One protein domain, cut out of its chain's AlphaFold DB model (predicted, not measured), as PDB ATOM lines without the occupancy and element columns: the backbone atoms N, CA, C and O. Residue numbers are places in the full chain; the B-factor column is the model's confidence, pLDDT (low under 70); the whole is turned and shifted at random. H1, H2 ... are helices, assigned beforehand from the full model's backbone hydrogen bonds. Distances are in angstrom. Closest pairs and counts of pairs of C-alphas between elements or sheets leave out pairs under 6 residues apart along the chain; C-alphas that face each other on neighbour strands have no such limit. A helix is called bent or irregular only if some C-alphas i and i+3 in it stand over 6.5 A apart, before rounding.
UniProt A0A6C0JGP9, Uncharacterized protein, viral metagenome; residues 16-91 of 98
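Overview. This is residues 16 to 91 of the 98 residues of an uncharacterized protein of viral metagenome (UniProt A0A6C0JGP9). Four helices, H1, H2, H4 and H5, lie roughly lengthwise together in a small bundle, neighbours round it running opposite ways, with the short helix H3 at one end between H2 and H4. H1 packs on both H2 and H5, H4 packs on H2, and the side between H4 and H5 is less well closed. The printed part has 76 residues with five named helices, H1 to H5 in order, and no named strand; the class is all helix. It is compact, with a radius of gyration of the C-alphas of 11.8 A and spans of 34 by 24 by 21 A.

Along the chain. H1, residues 16 to 25, begins at C-alpha 16 (0.496, -34.671, 20.720) and is 14.3 A long. H2, residues 31 to 44, is 18.6 A long. H3 is residues 50 to 54. H4, residues 56 to 70, is 20.1 A long and only just irregular: C-alphas 65 and 68 are 6.7 A apart. H5, residues 77 to 87, is 15.4 A long and ends at C-alpha 87 (0.217, -44.926, 30.487).

Arrangement. H1 and H2 form a helical hairpin and touch at a shallow tilt of 20 degrees, opposite ways; their closest C-alphas, of Ser 16 and Ile 41, are 5.6 A apart. H1 touches H5 at a shallow tilt of 14 degrees, opposite ways, closest at the C-alphas of Ile 22 and Val 82, 5.5 A. H2 touches H4 at 16 degrees, a shallow tilt, opposite ways, closest at the C-alphas of Phe 33 and Tyr 70, 6.3 A. H2 and H5 are apart. In H1, H2, H3 and H5 every O i to N i+4 pair is within hydrogen-bond range; in H4, 9 of 11 are.

Size, cuts and confidence. The farthest C-alphas, of Ser 49 and Lys 75, are 34.6 A apart. The printed part has no cut and no long link. Mean pLDDT of the printed part is 93.0; residue 91 is under 70.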
ATOM      1  N   SER A  16      -0.504 -35.740  20.868       93.19
ATOM      2  CA  SER A  16       0.496 -34.671  20.720       93.19
ATOM      3  C   SER A  16       0.970 -34.153  22.071       93.19
ATOM      4  O   SER A  16       2.158 -33.897  22.245       93.19
ATOM      5  N   VAL A  17       0.046 -34.000  23.024       92.25
ATOM      6  CA  VAL A  17       0.357 -33.520  24.380       92.25
ATOM      7  C   VAL A  17       1.232 -34.539  25.098       92.25
ATOM      8  O   VAL A  17       2.267 -34.182  25.647       92.25
ATOM      9  N   ILE A  18       0.862 -35.819  25.022       94.25
ATOM     10  CA  ILE A  18       1.621 -36.904  25.649       94.25
ATOM     11  C   ILE A  18       3.008 -37.053  25.014       94.25
ATOM     12  O   ILE A  18       3.995 -37.183  25.732       94.25
ATOM     13  N   ALA A  19       3.113 -36.992  23.684       95.69
ATOM     14  CA  ALA A  19       4.408 -37.055  23.011       95.69
ATOM     15  C   ALA A  19       5.312 -35.866  23.367       95.69
ATOM     16  O   ALA A  19       6.520 -36.044  23.520       95.69
ATOM     17  N   LEU A  20       4.743 -34.665  23.519       94.94
ATOM     18  CA  LEU A  20       5.494 -33.489  23.952       94.94
ATOM     19  C   LEU A  20       6.000 -33.648  25.389       94.94
ATOM     20  O   LEU A  20       7.166 -33.367  25.647       94.94
ATOM     21  N   ASP A  21       5.162 -34.133  26.300       94.25
ATOM     22  CA  ASP A  21       5.551 -34.344  27.695       94.25
ATOM     23  C   ASP A  21       6.659 -35.405  27.816       94.25
ATOM     24  O   ASP A  21       7.683 -35.194  28.466       94.25
ATOM     25  N   ILE A  22       6.543 -36.501  27.063       96.44
ATOM     26  CA  ILE A  22       7.609 -37.505  26.945       96.44
ATOM     27  C   ILE A  22       8.893 -36.883  26.384       96.44
ATOM     28  O   ILE A  22       9.978 -37.149  26.899       96.44
ATOM     29  N   LEU A  23       8.801 -36.028  25.361       96.62
ATOM     30  CA  LEU A  23       9.964 -35.340  24.799       96.62
ATOM     31  C   LEU A  23      10.644 -34.429  25.832       96.62
ATOM     32  O   LEU A  23      11.871 -34.350  25.846       96.62
ATOM     33  N   LEU A  24       9.889 -33.744  26.689       94.56
ATOM     34  CA  LEU A  24      10.451 -32.874  27.726       94.56
ATOM     35  C   LEU A  24      11.134 -33.667  28.849       94.56
ATOM     36  O   LEU A  24      12.165 -33.224  29.347       94.56
ATOM     37  N   ASN A  25      10.624 -34.856  29.180       94.31
ATOM     38  CA  ASN A  25      11.176 -35.730  30.223       94.31
ATOM     39  C   ASN A  25      12.242 -36.723  29.710       94.31
ATOM     40  O   ASN A  25      12.845 -37.464  30.482       94.31
ATOM     41  N   THR A  26      12.513 -36.746  28.403       95.81
ATOM     42  CA  THR A  26      13.553 -37.602  27.817       95.81
ATOM     43  C   THR A  26      14.935 -36.937  27.916       95.81
ATOM     44  O   THR A  26      15.080 -35.814  27.425       95.81
ATOM     45  N   PRO A  27      15.984 -37.621  28.418       96.62
ATOM     46  CA  PRO A  27      17.345 -37.080  28.480       96.62
ATOM     47  C   PRO A  27      17.874 -36.599  27.121       96.62
ATOM     48  O   PRO A  27      17.633 -37.229  26.090       96.62
ATOM     49  N   GLU A  28      18.604 -35.478  27.105       95.19
ATOM     50  CA  GLU A  28      19.037 -34.812  25.864       95.19
ATOM     51  C   GLU A  28      19.951 -35.667  24.973       95.19
ATOM     52  O   GLU A  28      19.954 -35.495  23.753       95.19
ATOM     53  N   ASP A  29      20.683 -36.615  25.563       96.50
ATOM     54  CA  ASP A  29      21.591 -37.538  24.880       96.50
ATOM     55  C   ASP A  29      20.862 -38.644  24.096       96.50
ATOM     56  O   ASP A  29      21.455 -39.261  23.210       96.50
ATOM     57  N   LYS A  30      19.564 -38.868  24.340       96.38
ATOM     58  CA  LYS A  30      18.739 -39.852  23.611       96.38
ATOM     59  C   LYS A  30      18.227 -39.282  22.286       96.38
ATOM     60  O   LYS A  30      17.024 -39.214  22.025       96.38
ATOM     61  N   THR A  31      19.157 -38.837  21.448       95.62
ATOM     62  CA  THR A  31      18.898 -38.040  20.241       95.62
ATOM     63  C   THR A  31      17.930 -38.705  19.262       95.62
ATOM     64  O   THR A  31      17.024 -38.036  18.774       95.62
ATOM     65  N   GLU A  32      18.056 -40.011  19.017       96.88
ATOM     66  CA  GLU A  32      17.186 -40.734  18.078       96.88
ATOM     67  C   GLU A  32      15.731 -40.817  18.559       96.88
ATOM     68  O   GLU A  32      14.809 -40.558  17.787       96.88
ATOM     69  N   PHE A  33      15.517 -41.122  19.840       97.31
ATOM     70  CA  PHE A  33      14.175 -41.195  20.420       97.31
ATOM     71  C   PHE A  33      13.511 -39.813  20.450       97.31
ATOM     72  O   PHE A  33      12.369 -39.649  20.019       97.31
ATOM     73  N   ARG A  34      14.265 -38.784  20.863       97.75
ATOM     74  CA  ARG A  34      13.814 -37.382  20.829       97.75
ATOM     75  C   ARG A  34      13.456 -36.936  19.413       97.75
ATOM     76  O   ARG A  34      12.471 -36.223  19.232       97.75
ATOM     77  N   GLN A  35      14.233 -37.346  18.412       97.56
ATOM     78  CA  GLN A  35      13.956 -37.026  17.015       97.56
ATOM     79  C   GLN A  35      12.668 -37.699  16.528       97.56
ATOM     80  O   GLN A  35      11.832 -37.018  15.939       97.56
ATOM     81  N   ALA A  36      12.453 -38.979  16.845       97.19
ATOM     82  CA  ALA A  36      11.218 -39.683  16.495       97.19
ATOM     83  C   ALA A  36       9.971 -39.010  17.104       97.19
ATOM     84  O   ALA A  36       8.967 -38.817  16.418       97.19
ATOM     85  N   LEU A  37      10.053 -38.572  18.367       97.00
ATOM     86  CA  LEU A  37       8.982 -37.807  19.019       97.00
ATOM     87  C   LEU A  37       8.722 -36.471  18.317       97.00
ATOM     88  O   LEU A  37       7.572 -36.112  18.076       97.00
ATOM     89  N   ARG A  38       9.778 -35.736  17.950       96.12
ATOM     90  CA  ARG A  38       9.646 -34.472  17.209       96.12
ATOM     91  C   ARG A  38       8.993 -34.680  15.850       96.12
ATOM     92  O   ARG A  38       8.098 -33.922  15.499       96.12
ATOM     93  N   GLU A  39       9.399 -35.696  15.100       94.94
ATOM     94  CA  GLU A  39       8.791 -36.013  13.803       94.94
ATOM     95  C   GLU A  39       7.312 -36.372  13.954       94.94
ATOM     96  O   GLU A  39       6.473 -35.896  13.189       94.94
ATOM     97  N   PHE A  40       6.955 -37.128  14.989       94.94
ATOM     98  CA  PHE A  40       5.560 -37.412  15.300       94.94
ATOM     99  C   PHE A  40       4.757 -36.138  15.590       94.94
ATOM    100  O   PHE A  40       3.737 -35.887  14.948       94.94
ATOM    101  N   ILE A  41       5.249 -35.279  16.485       94.44
ATOM    102  CA  ILE A  41       4.563 -34.041  16.882       94.44
ATOM    103  C   ILE A  41       4.449 -33.059  15.706       94.44
ATOM    104  O   ILE A  41       3.371 -32.524  15.452       94.44
ATOM    105  N   PHE A  42       5.550 -32.817  14.991       91.81
ATOM    106  CA  PHE A  42       5.666 -31.708  14.041       91.81
ATOM    107  C   PHE A  42       5.465 -32.095  12.576       91.81
ATOM    108  O   PHE A  42       5.252 -31.200  11.764       91.81
ATOM    109  N   ASN A  43       5.487 -33.386  12.227       87.44
ATOM    110  CA  ASN A  43       5.254 -33.831  10.849       87.44
ATOM    111  C   ASN A  43       3.971 -34.661  10.717       87.44
ATOM    112  O   ASN A  43       3.276 -34.526   9.711       87.44
ATOM    113  N   HIS A  44       3.626 -35.487  11.712       83.69
ATOM    114  CA  HIS A  44       2.441 -36.352  11.631       83.69
ATOM    115  C   HIS A  44       1.165 -35.705  12.181       83.69
ATOM    116  O   HIS A  44       0.102 -35.873  11.589       83.69
ATOM    117  N   LEU A  45       1.252 -34.958  13.284       88.00
ATOM    118  CA  LEU A  45       0.088 -34.384  13.967       88.00
ATOM    119  C   LEU A  45      -0.332 -32.929  13.630       88.00
ATOM    120  O   LEU A  45      -1.446 -32.582  14.031       88.00
ATOM    121  N   PRO A  46       0.423 -32.065  12.907       82.81
ATOM    122  CA  PRO A  46       0.055 -30.645  12.748       82.81
ATOM    123  C   PRO A  46      -1.309 -30.390  12.104       82.81
ATOM    124  O   PRO A  46      -1.977 -29.411  12.425       82.81
ATOM    125  N   TYR A  47      -1.719 -31.268  11.188       83.56
ATOM    126  CA  TYR A  47      -2.978 -31.148  10.451       83.56
ATOM    127  C   TYR A  47      -4.050 -32.119  10.963       83.56
ATOM    128  O   TYR A  47      -5.107 -32.261  10.349       83.56
ATOM    129  N   CYS A  48      -3.799 -32.791  12.092       87.06
ATOM    130  CA  CYS A  48      -4.767 -33.677  12.716       87.06
ATOM    131  C   CYS A  48      -5.720 -32.885  13.616       87.06
ATOM    132  O   CYS A  48      -5.306 -32.185  14.548       87.06
ATOM    133  N   SER A  49      -7.023 -33.058  13.388       90.12
ATOM    134  CA  SER A  49      -8.035 -32.533  14.300       90.12
ATOM    135  C   SER A  49      -7.855 -33.125  15.713       90.12
ATOM    136  O   SER A  49      -7.261 -34.201  15.860       90.12
ATOM    137  N   PRO A  50      -8.342 -32.456  16.774       88.56
ATOM    138  CA  PRO A  50      -8.289 -32.999  18.133       88.56
ATOM    139  C   PRO A  50      -8.879 -34.415  18.248       88.56
ATOM    140  O   PRO A  50      -8.370 -35.241  18.998       88.56
ATOM    141  N   GLU A  51      -9.923 -34.731  17.477       90.69
ATOM    142  CA  GLU A  51     -10.523 -36.067  17.423       90.69
ATOM    143  C   GLU A  51      -9.545 -37.093  16.841       90.69
ATOM    144  O   GLU A  51      -9.370 -38.169  17.412       90.69
ATOM    145  N   MET A  52      -8.847 -36.745  15.754       91.38
ATOM    146  CA  MET A  52      -7.844 -37.620  15.142       91.38
ATOM    147  C   MET A  52      -6.634 -37.850  16.049       91.38
ATOM    148  O   MET A  52      -6.095 -38.955  16.080       91.38
ATOM    149  N   ARG A  53      -6.235 -36.854  16.846       91.69
ATOM    150  CA  ARG A  53      -5.152 -36.991  17.841       91.69
ATOM    151  C   ARG A  53      -5.508 -37.911  19.010       91.69
ATOM    152  O   ARG A  53      -4.620 -38.413  19.693       91.69
ATOM    153  N   ARG A  54      -6.801 -38.159  19.221       90.81
ATOM    154  CA  ARG A  54      -7.334 -39.108  20.210       90.81
ATOM    155  C   ARG A  54      -7.709 -40.451  19.585       90.81
ATOM    156  O   ARG A  54      -8.042 -41.387  20.303       90.81
ATOM    157  N   HIS A  55      -7.684 -40.548  18.257       93.00
ATOM    158  CA  HIS A  55      -8.137 -41.728  17.541       93.00
ATOM    159  C   HIS A  55      -7.197 -42.922  17.795       93.00
ATOM    160  O   HIS A  55      -5.974 -42.743  17.753       93.00
ATOM    161  N   PRO A  56      -7.723 -44.148  17.990       91.69
ATOM    162  CA  PRO A  56      -6.903 -45.330  18.267       91.69
ATOM    163  C   PRO A  56      -5.802 -45.598  17.235       91.69
ATOM    164  O   PRO A  56      -4.737 -46.077  17.594       91.69
ATOM    165  N   GLN A  57      -6.016 -45.259  15.960       91.75
ATOM    166  CA  GLN A  57      -4.985 -45.434  14.925       91.75
ATOM    167  C   GLN A  57      -3.760 -44.540  15.151       91.75
ATOM    168  O   GLN A  57      -2.636 -44.991  14.963       91.75
ATOM    169  N   THR A  58      -3.963 -43.295  15.583       93.00
ATOM    170  CA  THR A  58      -2.861 -42.383  15.918       93.00
ATOM    171  C   THR A  58      -2.073 -42.911  17.112       93.00
ATOM    172  O   THR A  58      -0.846 -42.885  17.107       93.00
ATOM    173  N   TRP A  59      -2.782 -43.446  18.105       94.12
ATOM    174  CA  TRP A  59      -2.170 -44.102  19.256       94.12
ATOM    175  C   TRP A  59      -1.406 -45.366  18.875       94.12
ATOM    176  O   TRP A  59      -0.297 -45.547  19.353       94.12
ATOM    177  N   CYS A  60      -1.933 -46.181  17.963       93.81
ATOM    178  CA  CYS A  60      -1.243 -47.363  17.454       93.81
ATOM    179  C   CYS A  60       0.080 -46.988  16.763       93.81
ATOM    180  O   CYS A  60       1.121 -47.567  17.052       93.81
ATOM    181  N   ILE A  61       0.076 -45.939  15.930       92.50
ATOM    182  CA  ILE A  61       1.303 -45.401  15.322       92.50
ATOM    183  C   ILE A  61       2.290 -44.952  16.405       92.50
ATOM    184  O   ILE A  61       3.481 -45.235  16.296       92.50
ATOM    185  N   PHE A  62       1.808 -44.258  17.438       95.44
ATOM    186  CA  PHE A  62       2.655 -43.808  18.538       95.44
ATOM    187  C   PHE A  62       3.263 -44.994  19.309       95.44
ATOM    188  O   PHE A  62       4.466 -45.031  19.575       95.44
ATOM    189  N   GLU A  63       2.448 -45.995  19.619       95.62
ATOM    190  CA  GLU A  63       2.842 -47.198  20.340       95.62
ATOM    191  C   GLU A  63       3.868 -48.023  19.556       95.62
ATOM    192  O   GLU A  63       4.957 -48.303  20.055       95.62
ATOM    193  N   GLU A  64       3.553 -48.379  18.312       94.12
ATOM    194  CA  GLU A  64       4.354 -49.303  17.511       94.12
ATOM    195  C   GLU A  64       5.632 -48.656  16.971       94.12
ATOM    196  O   GLU A  64       6.710 -49.250  17.043       94.12
ATOM    197  N   ASN A  65       5.545 -47.425  16.456       93.56
ATOM    198  CA  ASN A  65       6.674 -46.814  15.749       93.56
ATOM    199  C   ASN A  65       7.629 -46.054  16.666       93.56
ATOM    200  O   ASN A  65       8.756 -45.765  16.254       93.56
ATOM    201  N   ILE A  66       7.196 -45.723  17.886       96.38
ATOM    202  CA  ILE A  66       7.970 -44.892  18.810       96.38
ATOM    203  C   ILE A  66       8.169 -45.626  20.130       96.38
ATOM    204  O   ILE A  66       9.297 -46.003  20.440       96.38
ATOM    205  N   MET A  67       7.103 -45.890  20.886       97.19
ATOM    206  CA  MET A  67       7.255 -46.438  22.238       97.19
ATOM    207  C   MET A  67       7.911 -47.821  22.227       97.19
ATOM    208  O   MET A  67       8.975 -47.990  22.813       97.19
ATOM    209  N   HIS A  68       7.363 -48.793  21.496       96.44
ATOM    210  CA  HIS A  68       7.925 -50.145  21.435       96.44
ATOM    211  C   HIS A  68       9.250 -50.228  20.677       96.44
ATOM    212  O   HIS A  68      10.070 -51.098  20.967       96.44
ATOM    213  N   ARG A  69       9.485 -49.324  19.721       96.44
ATOM    214  CA  ARG A  69      10.742 -49.286  18.968       96.44
ATOM    215  C   ARG A  69      11.924 -48.880  19.845       96.44
ATOM    216  O   ARG A  69      12.987 -49.487  19.737       96.44
ATOM    217  N   TYR A  70      11.750 -47.853  20.675       96.62
ATOM    218  CA  TYR A  70      12.836 -47.276  21.470       96.62
ATOM    219  C   TYR A  70      12.842 -47.761  22.925       96.62
ATOM    220  O   TYR A  70      13.912 -47.885  23.511       96.62
ATOM    221  N   ILE A  71      11.676 -48.084  23.491       96.19
ATOM    222  CA  ILE A  71      11.500 -48.575  24.866       96.19
ATOM    223  C   ILE A  71      10.608 -49.833  24.841       96.19
ATOM    224  O   ILE A  71       9.480 -49.825  25.337       96.19
ATOM    225  N   PRO A  72      11.085 -50.958  24.272       94.44
ATOM    226  CA  PRO A  72      10.318 -52.207  24.271       94.44
ATOM    227  C   PRO A  72      10.118 -52.758  25.689       94.44
ATOM    228  O   PRO A  72       9.095 -53.360  25.997       94.44
ATOM    229  N   VAL A  73      11.118 -52.566  26.554       94.88
ATOM    230  CA  VAL A  73      11.076 -52.913  27.976       94.88
ATOM    231  C   VAL A  73      11.858 -51.839  28.734       94.88
ATOM    232  O   VAL A  73      13.052 -51.703  28.463       94.88
ATOM    233  N   PRO A  74      11.243 -51.107  29.680       94.44
ATOM    234  CA  PRO A  74      11.925 -50.062  30.435       94.44
ATOM    235  C   PRO A  74      12.929 -50.669  31.429       94.44
ATOM    236  O   PRO A  74      12.567 -51.416  32.343       94.44
ATOM    237  N   LYS A  75      14.205 -50.341  31.248       95.56
ATOM    238  CA  LYS A  75      15.363 -50.776  32.041       95.56
ATOM    239  C   LYS A  75      15.963 -49.625  32.843       95.56
ATOM    240  O   LYS A  75      16.385 -49.842  33.979       95.56
ATOM    241  N   GLU A  76      15.985 -48.423  32.279       95.38
ATOM    242  CA  GLU A  76      16.530 -47.223  32.916       95.38
ATOM    243  C   GLU A  76      15.436 -46.427  33.665       95.38
ATOM    244  O   GLU A  76      14.251 -46.546  33.344       95.38
ATOM    245  N   PRO A  77      15.785 -45.604  34.676       95.50
ATOM    246  CA  PRO A  77      14.800 -44.798  35.404       95.50
ATOM    247  C   PRO A  77      13.980 -43.856  34.512       95.50
ATOM    248  O   PRO A  77      12.760 -43.813  34.648       95.50
ATOM    249  N   TRP A  78      14.623 -43.170  33.562       94.81
ATOM    250  CA  TRP A  78      13.947 -42.247  32.643       94.81
ATOM    251  C   TRP A  78      12.964 -42.974  31.708       94.81
ATOM    252  O   TRP A  78      11.913 -42.443  31.371       94.81
ATOM    253  N   GLU A  79      13.257 -44.225  31.332       96.44
ATOM    254  CA  GLU A  79      12.356 -45.038  30.506       96.44
ATOM    255  C   GLU A  79      11.076 -45.392  31.266       96.44
ATOM    256  O   GLU A  79       9.993 -45.404  30.687       96.44
ATOM    257  N   LYS A  80      11.185 -45.665  32.573       95.62
ATOM    258  CA  LYS A  80      10.017 -45.923  33.426       95.62
ATOM    259  C   LYS A  80       9.136 -44.687  33.545       95.62
ATOM    260  O   LYS A  80       7.926 -44.808  33.403       95.62
ATOM    261  N   GLU A  81       9.743 -43.524  33.750       93.81
ATOM    262  CA  GLU A  81       9.032 -42.245  33.808       93.81
ATOM    263  C   GLU A  81       8.291 -41.960  32.498       93.81
ATOM    264  O   GLU A  81       7.085 -41.723  32.504       93.81
ATOM    265  N   VAL A  82       8.967 -42.118  31.358       95.06
ATOM    266  CA  VAL A  82       8.358 -42.004  30.027       95.06
ATOM    267  C   VAL A  82       7.183 -42.974  29.846       95.06
ATOM    268  O   VAL A  82       6.125 -42.576  29.354       95.06
ATOM    269  N   VAL A  83       7.331 -44.237  30.257       95.44
ATOM    270  CA  VAL A  83       6.246 -45.230  30.193       95.44
ATOM    271  C   VAL A  83       5.089 -44.854  31.120       95.44
ATOM    272  O   VAL A  83       3.929 -45.038  30.757       95.44
ATOM    273  N   ASP A  84       5.357 -44.295  32.295       93.81
ATOM    274  CA  ASP A  84       4.314 -43.878  33.229       93.81
ATOM    275  C   ASP A  84       3.536 -42.649  32.717       93.81
ATOM    276  O   ASP A  84       2.305 -42.627  32.842       93.81
ATOM    277  N   ILE A  85       4.197 -41.696  32.043       92.75
ATOM    278  CA  ILE A  85       3.538 -40.617  31.279       92.75
ATOM    279  C   ILE A  85       2.686 -41.224  30.154       92.75
ATOM    280  O   ILE A  85       1.495 -40.920  30.014       92.75
ATOM    281  N   TYR A  86       3.261 -42.148  29.375       94.12
ATOM    282  CA  TYR A  86       2.577 -42.823  28.269       94.12
ATOM    283  C   TYR A  86       1.366 -43.648  28.718       94.12
ATOM    284  O   TYR A  86       0.389 -43.747  27.977       94.12
ATOM    285  N   LEU A  87       1.358 -44.194  29.930       91.31
ATOM    286  CA  LEU A  87       0.217 -44.926  30.487       91.31
ATOM    287  C   LEU A  87      -0.770 -44.024  31.242       91.31
ATOM    288  O   LEU A  87      -1.831 -44.494  31.643       91.31
ATOM    289  N   GLY A  88      -0.456 -42.735  31.410       86.75
ATOM    290  CA  GLY A  88      -1.297 -41.783  32.140       86.75
ATOM    291  C   GLY A  88      -1.310 -42.016  33.651       86.75
ATOM    292  O   GLY A  88      -2.288 -41.681  34.312       86.75
ATOM    293  N   LYS A  89      -0.250 -42.617  34.202       85.56
ATOM    294  CA  LYS A  89      -0.082 -42.787  35.655       85.56
ATOM    295  C   LYS A  89       0.436 -41.518  36.330       85.56
ATOM    296  O   LYS A  89       0.271 -41.362  37.536       85.56
ATOM    297  N   ILE A  90       1.054 -40.630  35.553       76.31
ATOM    298  CA  ILE A  90       1.451 -39.291  35.981       76.31
ATOM    299  C   ILE A  90       0.333 -38.333  35.563       76.31
ATOM    300  O   ILE A  90      -0.034 -38.262  34.388       76.31
ATOM    301  N   VAL A  91      -0.254 -37.642  36.542       63.88
ATOM    302  CA  VAL A  91      -1.286 -36.631  36.292       63.88
ATOM    303  C   VAL A  91      -0.598 -35.410  35.696       63.88
ATOM    304  O   VAL A  91       0.151 -34.722  36.384       63.88
TER     305      VAL A  91